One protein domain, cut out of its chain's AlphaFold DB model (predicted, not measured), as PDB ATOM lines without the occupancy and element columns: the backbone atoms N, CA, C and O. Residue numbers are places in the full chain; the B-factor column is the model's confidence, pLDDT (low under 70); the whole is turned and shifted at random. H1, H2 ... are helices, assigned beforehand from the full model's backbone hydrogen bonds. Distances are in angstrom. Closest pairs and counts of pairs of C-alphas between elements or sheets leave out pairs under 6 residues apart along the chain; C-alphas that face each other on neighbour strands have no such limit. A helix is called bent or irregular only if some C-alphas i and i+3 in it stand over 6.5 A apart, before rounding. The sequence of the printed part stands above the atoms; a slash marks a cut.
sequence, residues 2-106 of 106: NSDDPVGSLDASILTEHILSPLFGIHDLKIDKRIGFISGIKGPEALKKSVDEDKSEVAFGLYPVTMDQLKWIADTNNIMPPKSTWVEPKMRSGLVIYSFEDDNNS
ATOM      1  N   ASN A   2     -15.915  48.813 -30.002       57.47
ATOM      2  CA  ASN A   2     -15.168  49.389 -31.121       57.47
ATOM      3  C   ASN A   2     -15.036  48.320 -32.211       57.47
ATOM      4  O   ASN A   2     -14.337  47.335 -32.012       57.47
ATOM      5  N   SER A   3     -15.728  48.499 -33.336       59.19
ATOM      6  CA  SER A   3     -15.753  47.542 -34.451       59.19
ATOM      7  C   SER A   3     -14.458  47.488 -35.264       59.19
ATOM      8  O   SER A   3     -14.365  46.663 -36.166       59.19
ATOM      9  N   ASP A   4     -13.482  48.347 -34.965       66.38
ATOM     10  CA  ASP A   4     -12.194  48.388 -35.666       66.38
ATOM     11  C   ASP A   4     -11.062  47.726 -34.860       66.38
ATOM     12  O   ASP A   4      -9.984  47.486 -35.400       66.38
ATOM     13  N   ASP A   5     -11.306  47.390 -33.585       72.50
ATOM     14  CA  ASP A   5     -10.344  46.691 -32.727       72.50
ATOM     15  C   ASP A   5     -10.974  45.462 -32.036       72.50
ATOM     16  O   ASP A   5     -11.550  45.559 -30.938       72.50
ATOM     17  N   PRO A   6     -10.864  44.283 -32.676       71.88
ATOM     18  CA  PRO A   6     -11.385  43.031 -32.148       71.88
ATOM     19  C   PRO A   6     -10.751  42.563 -30.872       71.88
ATOM     20  O   PRO A   6     -11.430  42.020 -30.001       71.88
ATOM     21  N   VAL A   7      -9.447  42.765 -30.769       73.38
ATOM     22  CA  VAL A   7      -8.699  42.296 -29.620       73.38
ATOM     23  C   VAL A   7      -8.934  43.257 -28.466       73.38
ATOM     24  O   VAL A   7      -9.251  42.787 -27.377       73.38
ATOM     25  N   GLY A   8      -8.888  44.571 -28.693       76.06
ATOM     26  CA  GLY A   8      -9.164  45.585 -27.671       76.06
ATOM     27  C   GLY A   8     -10.582  45.523 -27.101       76.06
ATOM     28  O   GLY A   8     -10.802  45.893 -25.953       76.06
ATOM     29  N   SER A   9     -11.543  44.975 -27.851       80.00
ATOM     30  CA  SER A   9     -12.921  44.789 -27.379       80.00
ATOM     31  C   SER A   9     -13.127  43.567 -26.469       80.00
ATOM     32  O   SER A   9     -14.233  43.382 -25.962       80.00
ATOM     33  N   LEU A  10     -12.111  42.718 -26.269       83.12
ATOM     34  CA  LEU A  10     -12.191  41.586 -25.342       83.12
ATOM     35  C   LEU A  10     -12.060  42.047 -23.890       83.12
ATOM     36  O   LEU A  10     -11.155  42.814 -23.567       83.12
ATOM     37  N   ASP A  11     -12.852  41.466 -22.987       82.81
ATOM     38  CA  ASP A  11     -12.762  41.731 -21.543       82.81
ATOM     39  C   ASP A  11     -11.341  41.555 -20.993       82.81
ATOM     40  O   ASP A  11     -10.898  42.330 -20.153       82.81
ATOM     41  N   ALA A  12     -10.595  40.562 -21.491       82.75
ATOM     42  CA  ALA A  12      -9.202  40.337 -21.101       82.75
ATOM     43  C   ALA A  12      -8.287  41.513 -21.485       82.75
ATOM     44  O   ALA A  12      -7.393  41.878 -20.718       82.75
ATOM     45  N   SER A  13      -8.511  42.113 -22.655       85.50
ATOM     46  CA  SER A  13      -7.758  43.272 -23.139       85.50
ATOM     47  C   SER A  13      -8.125  44.521 -22.351       85.50
ATOM     48  O   SER A  13      -7.232  45.193 -21.849       85.50
ATOM     49  N   ILE A  14      -9.421  44.756 -22.135       88.06
ATOM     50  CA  ILE A  14      -9.937  45.866 -21.322       88.06
ATOM     51  C   ILE A  14      -9.393  45.773 -19.888       88.06
ATOM     52  O   ILE A  14      -8.877  46.751 -19.349       88.06
ATOM     53  N   LEU A  15      -9.446  44.584 -19.275       89.38
ATOM     54  CA  LEU A  15      -8.881  44.331 -17.949       89.38
ATOM     55  C   LEU A  15      -7.373  44.621 -17.928       89.38
ATOM     56  O   LEU A  15      -6.870  45.246 -16.990       89.38
ATOM     57  N   THR A  16      -6.648  44.189 -18.960       88.56
ATOM     58  CA  THR A  16      -5.202  44.406 -19.048       88.56
ATOM     59  C   THR A  16      -4.858  45.885 -19.198       88.56
ATOM     60  O   THR A  16      -3.992  46.375 -18.480       88.56
ATOM     61  N   GLU A  17      -5.549  46.602 -20.079       91.75
ATOM     62  CA  GLU A  17      -5.304  48.014 -20.374       91.75
ATOM     63  C   GLU A  17      -5.655  48.924 -19.193       91.75
ATOM     64  O   GLU A  17      -4.873  49.802 -18.831       91.75
ATOM     65  N   HIS A  18      -6.805  48.699 -18.555       93.00
ATOM     66  CA  HIS A  18      -7.327  49.623 -17.548       93.00
ATOM     67  C   HIS A  18      -6.947  49.281 -16.111       93.00
ATOM     68  O   HIS A  18      -6.965  50.167 -15.258       93.00
ATOM     69  N   ILE A  19      -6.629  48.019 -15.814       92.50
ATOM     70  CA  ILE A  19      -6.384  47.567 -14.438       92.50
ATOM     71  C   ILE A  19      -4.994  46.947 -14.322       92.50
ATOM     72  O   ILE A  19      -4.172  47.428 -13.544       92.50
ATOM     73  N   LEU A  20      -4.693  45.902 -15.096       91.81
ATOM     74  CA  LEU A  20      -3.482  45.109 -14.860       91.81
ATOM     75  C   LEU A  20      -2.193  45.842 -15.239       91.81
ATOM     76  O   LEU A  20      -1.227  45.807 -14.480       91.81
ATOM     77  N   SER A  21      -2.186  46.559 -16.358       93.56
ATOM     78  CA  SER A  21      -1.050  47.380 -16.775       93.56
ATOM     79  C   SER A  21      -0.809  48.566 -15.832       93.56
ATOM     80  O   SER A  21       0.296  48.655 -15.298       93.56
ATOM     81  N   PRO A  22      -1.785  49.460 -15.573       95.12
ATOM     82  CA  PRO A  22      -1.530  50.666 -14.786       95.12
ATOM     83  C   PRO A  22      -1.345  50.402 -13.289       95.12
ATOM     84  O   PRO A  22      -0.586  51.125 -12.651       95.12
ATOM     85  N   LEU A  23      -2.016  49.394 -12.717       93.19
ATOM     86  CA  LEU A  23      -1.959  49.141 -11.270       93.19
ATOM     87  C   LEU A  23      -0.939  48.066 -10.891       93.19
ATOM     88  O   LEU A  23      -0.297  48.176  -9.850       93.19
ATOM     89  N   PHE A  24      -0.779  47.034 -11.723       89.19
ATOM     90  CA  PHE A  24       0.031  45.856 -11.389       89.19
ATOM     91  C   PHE A  24       1.266  45.677 -12.289       89.19
ATOM     92  O   PHE A  24       2.095  44.793 -12.034       89.19
ATOM     93  N   GLY A  25       1.419  46.505 -13.332       92.56
ATOM     94  CA  GLY A  25       2.510  46.402 -14.303       92.56
ATOM     95  C   GLY A  25       2.504  45.077 -15.070       92.56
ATOM     96  O   GLY A  25       3.567  44.534 -15.360       92.56
ATOM     97  N   ILE A  26       1.325  44.492 -15.305       89.69
ATOM     98  CA  ILE A  26       1.154  43.249 -16.068       89.69
ATOM     99  C   ILE A  26       0.655  43.627 -17.464       89.69
ATOM    100  O   ILE A  26      -0.478  44.078 -17.621       89.69
ATOM    101  N   HIS A  27       1.509  43.433 -18.469       88.25
ATOM    102  CA  HIS A  27       1.231  43.827 -19.856       88.25
ATOM    103  C   HIS A  27       0.861  42.653 -20.768       88.25
ATOM    104  O   HIS A  27       0.148  42.843 -21.748       88.25
ATOM    105  N   ASP A  28       1.333  41.442 -20.459       84.06
ATOM    106  CA  ASP A  28       1.025  40.241 -21.237       84.06
ATOM    107  C   ASP A  28       0.707  39.060 -20.312       84.06
ATOM    108  O   ASP A  28       1.581  38.471 -19.668       84.06
ATOM    109  N   LEU A  29      -0.577  38.696 -20.295       83.12
ATOM    110  CA  LEU A  29      -1.138  37.600 -19.506       83.12
ATOM    111  C   LEU A  29      -0.549  36.222 -19.851       83.12
ATOM    112  O   LEU A  29      -0.659  35.300 -19.049       83.12
ATOM    113  N   LYS A  30       0.042  36.044 -21.041       78.69
ATOM    114  CA  LYS A  30       0.558  34.745 -21.504       78.69
ATOM    115  C   LYS A  30       1.938  34.420 -20.953       78.69
ATOM    116  O   LYS A  30       2.293  33.244 -20.876       78.69
ATOM    117  N   ILE A  31       2.732  35.441 -20.643       82.88
ATOM    118  CA  ILE A  31       4.135  35.281 -20.242       82.88
ATOM    119  C   ILE A  31       4.400  35.734 -18.809       82.88
ATOM    120  O   ILE A  31       5.417  35.339 -18.233       82.88
ATOM    121  N   ASP A  32       3.516  36.549 -18.223       87.06
ATOM    122  CA  ASP A  32       3.680  36.994 -16.845       87.06
ATOM    123  C   ASP A  32       3.438  35.831 -15.872       87.06
ATOM    124  O   ASP A  32       2.343  35.283 -15.760       87.06
ATOM    125  N   LYS A  33       4.489  35.458 -15.138       88.81
ATOM    126  CA  LYS A  33       4.480  34.329 -14.195       88.81
ATOM    127  C   LYS A  33       3.577  34.557 -12.980       88.81
ATOM    128  O   LYS A  33       3.338  33.610 -12.239       88.81
ATOM    129  N   ARG A  34       3.121  35.794 -12.750       89.44
ATOM    130  CA  ARG A  34       2.188  36.150 -11.669       89.44
ATOM    131  C   ARG A  34       0.736  35.815 -12.016       89.44
ATOM    132  O   ARG A  34      -0.123  35.919 -11.148       89.44
ATOM    133  N   ILE A  35       0.456  35.429 -13.263       89.31
ATOM    134  CA  ILE A  35      -0.889  35.097 -13.728       89.31
ATOM    135  C   ILE A  35      -1.122  33.586 -13.668       89.31
ATOM    136  O   ILE A  35      -0.353  32.790 -14.207       89.31
ATOM    137  N   GLY A  36      -2.229  33.200 -13.035       86.06
ATOM    138  CA  GLY A  36      -2.766  31.844 -13.055       86.06
ATOM    139  C   GLY A  36      -4.091  31.790 -13.813       86.06
ATOM    140  O   GLY A  36      -4.893  32.717 -13.739       86.06
ATOM    141  N   PHE A  37      -4.342  30.681 -14.513       85.31
ATOM    142  CA  PHE A  37      -5.605  30.444 -15.212       85.31
ATOM    143  C   PHE A  37      -6.374  29.300 -14.558       85.31
ATOM    144  O   PHE A  37      -5.848  28.204 -14.353       85.31
ATOM    145  N   ILE A  38      -7.649  29.545 -14.264       82.38
ATOM    146  CA  ILE A  38      -8.584  28.524 -13.799       82.38
ATOM    147  C   ILE A  38      -9.508  28.169 -14.961       82.38
ATOM    148  O   ILE A  38     -10.090  29.041 -15.599       82.38
ATOM    149  N   SER A  39      -9.624  26.872 -15.250       75.31
ATOM    150  CA  SER A  39     -10.528  26.388 -16.295       75.31
ATOM    151  C   SER A  39     -11.979  26.752 -15.973       75.31
ATOM    152  O   SER A  39     -12.436  26.500 -14.857       75.31
ATOM    153  N   GLY A  40     -12.707  27.263 -16.971       70.56
ATOM    154  CA  GLY A  40     -14.104  27.697 -16.844       70.56
ATOM    155  C   GLY A  40     -15.052  26.609 -16.333       70.56
ATOM    156  O   GLY A  40     -15.999  26.917 -15.621       70.56
ATOM    157  N   ILE A  41     -14.734  25.327 -16.568       73.25
ATOM    158  CA  ILE A  41     -15.504  24.183 -16.037       73.25
ATOM    159  C   ILE A  41     -15.583  24.155 -14.508       73.25
ATOM    160  O   ILE A  41     -16.451  23.495 -13.949       73.25
ATOM    161  N   LYS A  42     -14.630  24.798 -13.822       75.94
ATOM    162  CA  LYS A  42     -14.576  24.821 -12.358       75.94
ATOM    163  C   LYS A  42     -15.449  25.924 -11.755       75.94
ATOM    164  O   LYS A  42     -15.583  25.957 -10.536       75.94
ATOM    165  N   GLY A  43     -16.001  26.802 -12.592       79.56
ATOM    166  CA  GLY A  43     -16.911  27.856 -12.173       79.56
ATOM    167  C   GLY A  43     -16.273  28.956 -11.311       79.56
ATOM    168  O   GLY A  43     -15.064  28.947 -11.038       79.56
ATOM    169  N   PRO A  44     -17.089  29.933 -10.884       82.19
ATOM    170  CA  PRO A  44     -16.666  31.033 -10.017       82.19
ATOM    171  C   PRO A  44     -16.218  30.567  -8.622       82.19
ATOM    172  O   PRO A  44     -15.400  31.233  -7.986       82.19
ATOM    173  N   GLU A  45     -16.681  29.408  -8.147       86.25
ATOM    174  CA  GLU A  45     -16.292  28.842  -6.853       86.25
ATOM    175  C   GLU A  45     -14.789  28.571  -6.781       86.25
ATOM    176  O   GLU A  45     -14.169  28.773  -5.737       86.25
ATOM    177  N   ALA A  46     -14.176  28.146  -7.887       84.81
ATOM    178  CA  ALA A  46     -12.741  27.902  -7.930       84.81
ATOM    179  C   ALA A  46     -11.913  29.194  -7.905       84.81
ATOM    180  O   ALA A  46     -10.833  29.196  -7.313       84.81
ATOM    181  N   LEU A  47     -12.419  30.285  -8.494       85.50
ATOM    182  CA  LEU A  47     -11.801  31.612  -8.376       85.50
ATOM    183  C   LEU A  47     -11.842  32.082  -6.925       85.50
ATOM    184  O   LEU A  47     -10.803  32.428  -6.368       85.50
ATOM    185  N   LYS A  48     -13.019  31.997  -6.293       88.06
ATOM    186  CA  LYS A  48     -13.193  32.346  -4.882       88.06
ATOM    187  C   LYS A  48     -12.257  31.531  -3.992       88.06
ATOM    188  O   LYS A  48     -11.491  32.098  -3.226       88.06
ATOM    189  N   LYS A  49     -12.247  30.208  -4.166       90.50
ATOM    190  CA  LYS A  49     -11.379  29.306  -3.405       90.50
ATOM    191  C   LYS A  49      -9.895  29.643  -3.564       90.50
ATOM    192  O   LYS A  49      -9.144  29.505  -2.609       90.50
ATOM    193  N   SER A  50      -9.455  30.076  -4.748       90.44
ATOM    194  CA  SER A  50      -8.058  30.477  -4.939       90.44
ATOM    195  C   SER A  50      -7.672  31.701  -4.113       90.44
ATOM    196  O   SER A  50      -6.509  31.792  -3.729       90.44
ATOM    197  N   VAL A  51      -8.598  32.633  -3.896       90.38
ATOM    198  CA  VAL A  51      -8.359  33.821  -3.068       90.38
ATOM    199  C   VAL A  51      -8.473  33.458  -1.590       90.38
ATOM    200  O   VAL A  51      -7.574  33.762  -0.823       90.38
ATOM    201  N   ASP A  52      -9.513  32.710  -1.214       93.12
ATOM    202  CA  ASP A  52      -9.744  32.274   0.171       93.12
ATOM    203  C   ASP A  52      -8.605  31.387   0.729       93.12
ATOM    204  O   ASP A  52      -8.426  31.302   1.940       93.12
ATOM    205  N   GLU A  53      -7.855  30.692  -0.137       94.88
ATOM    206  CA  GLU A  53      -6.698  29.858   0.233       94.88
ATOM    207  C   GLU A  53      -5.340  30.579   0.076       94.88
ATOM    208  O   GLU A  53      -4.309  29.906   0.039       94.88
ATOM    209  N   ASP A  54      -5.326  31.908  -0.082       90.75
ATOM    210  CA  ASP A  54      -4.123  32.742  -0.266       90.75
ATOM    211  C   ASP A  54      -3.219  32.298  -1.439       90.75
ATOM    212  O   ASP A  54      -2.020  32.576  -1.489       90.75
ATOM    213  N   LYS A  55      -3.780  31.580  -2.423       88.44
ATOM    214  CA  LYS A  55      -3.051  31.174  -3.640       88.44
ATOM    215  C   LYS A  55      -2.969  32.301  -4.663       88.44
ATOM    216  O   LYS A  55      -2.071  32.291  -5.500       88.44
ATOM    217  N   SER A  56      -3.931  33.220  -4.616       90.00
ATOM    218  CA  SER A  56      -4.007  34.413  -5.456       90.00
ATOM    219  C   SER A  56      -4.497  35.587  -4.614       90.00
ATOM    220  O   SER A  56      -5.475  35.444  -3.893       90.00
ATOM    221  N   GLU A  57      -3.883  36.759  -4.765       91.00
ATOM    222  CA  GLU A  57      -4.305  37.987  -4.064       91.00
ATOM    223  C   GLU A  57      -5.665  38.509  -4.559       91.00
ATOM    224  O   GLU A  57      -6.435  39.127  -3.829       91.00
ATOM    225  N   VAL A  58      -5.962  38.280  -5.840       89.56
ATOM    226  CA  VAL A  58      -7.194  38.719  -6.494       89.56
ATOM    227  C   VAL A  58      -7.531  37.767  -7.636       89.56
ATOM    228  O   VAL A  58      -6.642  37.212  -8.284       89.56
ATOM    229  N   ALA A  59      -8.822  37.587  -7.893       90.38
ATOM    230  CA  ALA A  59      -9.323  36.802  -9.009       90.38
ATOM    231  C   ALA A  59     -10.326  37.622  -9.828       90.38
ATOM    232  O   ALA A  59     -11.180  38.308  -9.270       90.38
ATOM    233  N   PHE A  60     -10.237  37.514 -11.154       88.88
ATOM    234  CA  PHE A  60     -11.140  38.175 -12.093       88.88
ATOM    235  C   PHE A  60     -11.915  37.119 -12.882       88.88
ATOM    236  O   PHE A  60     -11.320  36.230 -13.490       88.88
ATOM    237  N   GLY A  61     -13.243  37.219 -12.871       87.56
ATOM    238  CA  GLY A  61     -14.102  36.487 -13.797       87.56
ATOM    239  C   GLY A  61     -14.272  37.299 -15.076       87.56
ATOM    240  O   GLY A  61     -14.584  38.484 -15.000       87.56
ATOM    241  N   LEU A  62     -14.059  36.672 -16.230       83.31
ATOM    242  CA  LEU A  62     -14.248  37.294 -17.541       83.31
ATOM    243  C   LEU A  62     -15.425  36.634 -18.247       83.31
ATOM    244  O   LEU A  62     -15.615  35.419 -18.105       83.31
ATOM    245  N   TYR A  63     -16.182  37.401 -19.033       75.50
ATOM    246  CA  TYR A  63     -17.187  36.787 -19.886       75.50
ATOM    247  C   TYR A  63     -16.510  35.929 -20.961       75.50
ATOM    248  O   TYR A  63     -15.429  36.273 -21.458       75.50
ATOM    249  N   PRO A  64     -17.112  34.779 -21.310       70.75
ATOM    250  CA  PRO A  64     -16.580  33.941 -22.366       70.75
ATOM    251  C   PRO A  64     -16.577  34.717 -23.681       70.75
ATOM    252  O   PRO A  64     -17.548  35.392 -24.021       70.75
ATOM    253  N   VAL A  65     -15.487  34.582 -24.436       74.56
ATOM    254  CA  VAL A  65     -15.426  35.130 -25.791       74.56
ATOM    255  C   VAL A  65     -16.475  34.415 -26.631       74.56
ATOM    256  O   VAL A  65     -16.480  33.184 -26.709       74.56
ATOM    257  N   THR A  66     -17.375  35.175 -27.249       76.69
ATOM    258  CA  THR A  66     -18.427  34.582 -28.075       76.69
ATOM    259  C   THR A  66     -17.835  33.991 -29.353       76.69
ATOM    260  O   THR A  66     -16.783  34.417 -29.834       76.69
ATOM    261  N   MET A  67     -18.530  33.019 -29.951       74.44
ATOM    262  CA  MET A  67     -18.103  32.448 -31.234       74.44
ATOM    263  C   MET A  67     -18.004  33.504 -32.337       74.44
ATOM    264  O   MET A  67     -17.137  33.397 -33.200       74.44
ATOM    265  N   ASP A  68     -18.844  34.535 -32.304       75.50
ATOM    266  CA  ASP A  68     -18.799  35.617 -33.287       75.50
ATOM    267  C   ASP A  68     -17.620  36.562 -33.048       75.50
ATOM    268  O   ASP A  68     -16.971  36.965 -34.008       75.50
ATOM    269  N   GLN A  69     -17.265  36.841 -31.787       73.19
ATOM    270  CA  GLN A  69     -16.033  37.564 -31.460       73.19
ATOM    271  C   GLN A  69     -14.793  36.769 -31.874       73.19
ATOM    272  O   GLN A  69     -13.877  37.335 -32.463       73.19
ATOM    273  N   LEU A  70     -14.767  35.455 -31.621       75.31
ATOM    274  CA  LEU A  70     -13.681  34.584 -32.076       75.31
ATOM    275  C   LEU A  70     -13.551  34.613 -33.601       75.31
ATOM    276  O   LEU A  70     -12.440  34.789 -34.103       75.31
ATOM    277  N   LYS A  71     -14.667  34.463 -34.330       72.94
ATOM    278  CA  LYS A  71     -14.695  34.551 -35.798       72.94
ATOM    279  C   LYS A  71     -14.161  35.882 -36.278       72.94
ATOM    280  O   LYS A  71     -13.236  35.910 -37.074       72.94
ATOM    281  N   TRP A  72     -14.661  36.966 -35.707       73.81
ATOM    282  CA  TRP A  72     -14.241  38.303 -36.073       73.81
ATOM    283  C   TRP A  72     -12.752  38.556 -35.792       73.81
ATOM    284  O   TRP A  72     -12.054  39.081 -36.655       73.81
ATOM    285  N   ILE A  73     -12.211  38.118 -34.648       73.88
ATOM    286  CA  ILE A  73     -10.768  38.202 -34.362       73.88
ATOM    287  C   ILE A  73      -9.964  37.398 -35.388       73.88
ATOM    288  O   ILE A  73      -8.957  37.890 -35.893       73.88
ATOM    289  N   ALA A  74     -10.390  36.176 -35.711       72.12
ATOM    290  CA  ALA A  74      -9.714  35.349 -36.706       72.12
ATOM    291  C   ALA A  74      -9.760  35.988 -38.104       72.12
ATOM    292  O   ALA A  74      -8.740  36.013 -38.789       72.12
ATOM    293  N   ASP A  75     -10.903  36.552 -38.491       69.94
ATOM    294  CA  ASP A  75     -11.112  37.224 -39.774       69.94
ATOM    295  C   ASP A  75     -10.295  38.515 -39.874       69.94
ATOM    296  O   ASP A  75      -9.736  38.813 -40.925       69.94
ATOM    297  N   THR A  76     -10.155  39.262 -38.779       67.44
ATOM    298  CA  THR A  76      -9.388  40.518 -38.768       67.44
ATOM    299  C   THR A  76      -7.885  40.261 -38.707       67.44
ATOM    300  O   THR A  76      -7.100  40.997 -39.296       67.44
ATOM    301  N   ASN A  77      -7.472  39.187 -38.031       62.66
ATOM    302  CA  ASN A  77      -6.065  38.832 -37.887       62.66
ATOM    303  C   ASN A  77      -5.548  37.925 -39.027       62.66
ATOM    304  O   ASN A  77      -4.352  37.651 -39.052       62.66
ATOM    305  N   ASN A  78      -6.410  37.454 -39.952       52.44
ATOM    306  CA  ASN A  78      -6.018  36.598 -41.091       52.44
ATOM    307  C   ASN A  78      -6.753  36.810 -42.445       52.44
ATOM    308  O   ASN A  78      -6.220  36.340 -43.443       52.44
ATOM    309  N   ILE A  79      -7.918  37.472 -42.529       49.91
ATOM    310  CA  ILE A  79      -8.890  37.459 -43.658       49.91
ATOM    311  C   ILE A  79      -9.244  36.041 -44.162       49.91
ATOM    312  O   ILE A  79      -8.425  35.381 -44.799       49.91
ATOM    313  N   MET A  80     -10.518  35.615 -44.074       48.31
ATOM    314  CA  MET A  80     -11.055  34.705 -45.105       48.31
ATOM    315  C   MET A  80     -12.462  35.072 -45.633       48.31
ATOM    316  O   MET A  80     -13.376  35.304 -44.845       48.31
ATOM    317  N   PRO A  81     -12.652  35.113 -46.974       42.59
ATOM    318  CA  PRO A  81     -13.892  35.503 -47.652       42.59
ATOM    319  C   PRO A  81     -14.811  34.269 -47.885       42.59
ATOM    320  O   PRO A  81     -14.536  33.191 -47.356       42.59
ATOM    321  N   PRO A  82     -15.958  34.385 -48.590       41.81
ATOM    322  CA  PRO A  82     -17.117  33.541 -48.333       41.81
ATOM    323  C   PRO A  82     -16.889  32.063 -48.673       41.81
ATOM    324  O   PRO A  82     -16.439  31.707 -49.761       41.81
ATOM    325  N   LYS A  83     -17.373  31.245 -47.730       46.16
ATOM    326  CA  LYS A  83     -17.382  29.778 -47.626       46.16
ATOM    327  C   LYS A  83     -16.100  29.139 -47.079       46.16
ATOM    328  O   LYS A  83     -15.274  28.605 -47.808       46.16
ATOM    329  N   SER A  84     -16.159  28.978 -45.752       51.56
ATOM    330  CA  SER A  84     -15.766  27.781 -44.987       51.56
ATOM    331  C   SER A  84     -14.277  27.423 -44.930       51.56
ATOM    332  O   SER A  84     -13.720  26.901 -45.886       51.56
ATOM    333  N   THR A  85     -13.687  27.518 -43.733       46.91
ATOM    334  CA  THR A  85     -13.347  26.364 -42.863       46.91
ATOM    335  C   THR A  85     -12.836  26.902 -41.519       46.91
ATOM    336  O   THR A  85     -11.785  27.532 -41.463       46.91
ATOM    337  N   TRP A  86     -13.597  26.689 -40.437       53.53
ATOM    338  CA  TRP A  86     -13.221  27.087 -39.074       53.53
ATOM    339  C   TRP A  86     -12.365  25.989 -38.438       53.53
ATOM    340  O   TRP A  86     -12.863  24.896 -38.175       53.53
ATOM    341  N   VAL A  87     -11.082  26.269 -38.202       48.66
ATOM    342  CA  VAL A  87     -10.214  25.426 -37.368       48.66
ATOM    343  C   VAL A  87     -10.092  26.107 -36.014       48.66
ATOM    344  O   VAL A  87      -9.679  27.261 -35.942       48.66
ATOM    345  N   GLU A  88     -10.459  25.390 -34.952       47.03
ATOM    346  CA  GLU A  88     -10.398  25.888 -33.579       47.03
ATOM    347  C   GLU A  88      -8.982  26.409 -33.260       47.03
ATOM    348  O   GLU A  88      -8.006  25.649 -33.364       47.03
ATOM    349  N   PRO A  89      -8.818  27.704 -32.923       46.41
ATOM    350  CA  PRO A  89      -7.509  28.243 -32.601       46.41
ATOM    351  C   PRO A  89      -6.963  27.495 -31.387       46.41
ATOM    352  O   PRO A  89      -7.643  27.364 -30.372       46.41
ATOM    353  N   LYS A  90      -5.718  27.002 -31.477       42.22
ATOM    354  CA  LYS A  90      -5.044  26.324 -30.361       42.22
ATOM    355  C   LYS A  90      -4.761  27.327 -29.241       42.22
ATOM    356  O   LYS A  90      -3.636  27.798 -29.080       42.22
ATOM    357  N   MET A  91      -5.780  27.642 -28.448       42.00
ATOM    358  CA  MET A  91      -5.633  28.293 -27.159       42.00
ATOM    359  C   MET A  91      -4.981  27.271 -26.244       42.00
ATOM    360  O   MET A  91      -5.613  26.331 -25.768       42.00
ATOM    361  N   ARG A  92      -3.669  27.402 -26.064       42.41
ATOM    362  CA  ARG A  92      -2.908  26.575 -25.137       42.41
ATOM    363  C   ARG A  92      -3.397  26.907 -23.716       42.41
ATOM    364  O   ARG A  92      -2.886  27.806 -23.075       42.41
ATOM    365  N   SER A  93      -4.444  26.180 -23.318       42.59
ATOM    366  CA  SER A  93      -4.975  25.930 -21.976       42.59
ATOM    367  C   SER A  93      -5.224  27.153 -21.085       42.59
ATOM    368  O   SER A  93      -4.497  27.391 -20.126       42.59
ATOM    369  N   GLY A  94      -6.303  27.891 -21.356       42.06
ATOM    370  CA  GLY A  94      -6.704  28.981 -20.464       42.06
ATOM    371  C   GLY A  94      -8.076  29.611 -20.692       42.06
ATOM    372  O   GLY A  94      -8.239  30.750 -20.293       42.06
ATOM    373  N   LEU A  95      -9.039  28.936 -21.331       43.91
ATOM    374  CA  LEU A  95     -10.472  29.264 -21.245       43.91
ATOM    375  C   LEU A  95     -11.260  28.089 -21.842       43.91
ATOM    376  O   LEU A  95     -11.150  27.827 -23.036       43.91
ATOM    377  N   VAL A  96     -11.991  27.334 -21.019       39.56
ATOM    378  CA  VAL A  96     -12.907  26.291 -21.514       39.56
ATOM    379  C   VAL A  96     -14.293  26.908 -21.576       39.56
ATOM    380  O   VAL A  96     -14.831  27.317 -20.549       39.56
ATOM    381  N   ILE A  97     -14.817  27.009 -22.795       45.84
ATOM    382  CA  ILE A  97     -16.127  27.566 -23.113       45.84
ATOM    383  C   ILE A  97     -17.158  26.465 -22.868       45.84
ATOM    384  O   ILE A  97     -17.116  25.422 -23.517       45.84
ATOM    385  N   TYR A  98     -18.068  26.693 -21.926       38.09
ATOM    386  CA  TYR A  98     -19.298  25.919 -21.815       38.09
ATOM    387  C   TYR A  98     -20.454  26.913 -21.847       38.09
ATOM    388  O   TYR A  98     -20.681  27.644 -20.883       38.09
ATOM    389  N   SER A  99     -21.130  26.997 -22.990       38.41
ATOM    390  CA  SER A  99     -22.399  27.708 -23.100       38.41
ATOM    391  C   SER A  99     -23.474  26.771 -22.567       38.41
ATOM    392  O   SER A  99     -23.779  25.766 -23.203       38.41
ATOM    393  N   PHE A 100     -24.019  27.061 -21.390       41.12
ATOM    394  CA  PHE A 100     -25.308  26.493 -21.016       41.12
ATOM    395  C   PHE A 100     -26.372  27.315 -21.749       41.12
ATOM    396  O   PHE A 100     -26.713  28.416 -21.325       41.12
ATOM    397  N   GLU A 101     -26.835  26.818 -22.894       43.97
ATOM    398  CA  GLU A 101     -28.194  27.127 -23.331       43.97
ATOM    399  C   GLU A 101     -29.111  26.350 -22.387       43.97
ATOM    400  O   GLU A 101     -29.188  25.123 -22.447       43.97
ATOM    401  N   ASP A 102     -29.749  27.059 -21.454       42.28
ATOM    402  CA  ASP A 102     -30.920  26.531 -20.762       42.28
ATOM    403  C   ASP A 102     -32.061  26.434 -21.787       42.28
ATOM    404  O   ASP A 102     -32.926  27.304 -21.879       42.28
ATOM    405  N   ASP A 103     -32.067  25.350 -22.561       50.09
ATOM    406  CA  ASP A 103     -33.291  24.818 -23.148       50.09
ATOM    407  C   ASP A 103     -34.121  24.213 -22.010       50.09
ATOM    408  O   ASP A 103     -34.116  23.010 -21.760       50.09
ATOM    409  N   ASN A 104     -34.856  25.067 -21.300       41.00
ATOM    410  CA  ASN A 104     -36.039  24.645 -20.559       41.00
ATOM    411  C   ASN A 104     -37.274  25.195 -21.270       41.00
ATOM    412  O   ASN A 104     -37.919  26.153 -20.844       41.00
ATOM    413  N   ASN A 105     -37.575  24.557 -22.400       43.75
ATOM    414  CA  ASN A 105     -38.925  24.489 -22.921       43.75
ATOM    415  C   ASN A 105     -39.679  23.363 -22.191       43.75
ATOM    416  O   ASN A 105     -39.362  22.190 -22.382       43.75
ATOM    417  N   SER A 106     -40.729  23.778 -21.474       36.19
ATOM    418  CA  SER A 106     -41.838  22.999 -20.896       36.19
ATOM    419  C   SER A 106     -41.649  22.276 -19.566       36.19
ATOM    420  O   SER A 106     -40.589  21.686 -19.293       36.19
TER     421      SER A 106
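What this domain is: This is residues 2 to 106 of the 106 residues of the protein "DUF1015 family protein" of Bacteroidetes bacterium (UniProt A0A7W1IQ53). With little regular structure, the model is a loose, flat frame of long loops in which three short helices stand apart at the corners of a triangle: H1, the longest by residues with 14, then H2 and H3. Residues 100 to 106 stick out as a free tail. The printed part has 105 residues, 39 of them in the named helices, in the order H1, H2, H3, with no named strand: all helix. It is loose, with a radius of gyration of the C-alphas of 16.3 A and spans of 49 by 45 by 24 A.

Where its parts are: H1, residues 11 to 24, is 16.8 A long and begins at C-alpha 11 (-12.762, 41.731, -21.543). It is irregular, but only just: C-alphas 18 and 21 are 6.7 A apart. H2, residues 40 to 52, spans 18.2 A and is irregular, with C-alphas 41 and 44 9.2 A apart. H3, residues 67 to 78, spans 16.1 A and ends at C-alpha 78 (-6.018, 36.598, -41.091).

How they stand to each other: H1 is apart from H2 and from H3, and H2 is apart from H3. Every O i to N i+4 pair is within hydrogen-bond range in H3, against 8 of 10 in H1 and 5 of 9 in H2.

The domain as a whole: The C-alphas of Gly 25 and Ser 106, the two farthest apart, are 50.6 A apart. The printed part has no cut; both links, H1 to H2 and H2 to H3, are long. pLDDT is under 70 at residues 2 to 4 and 75 to 106.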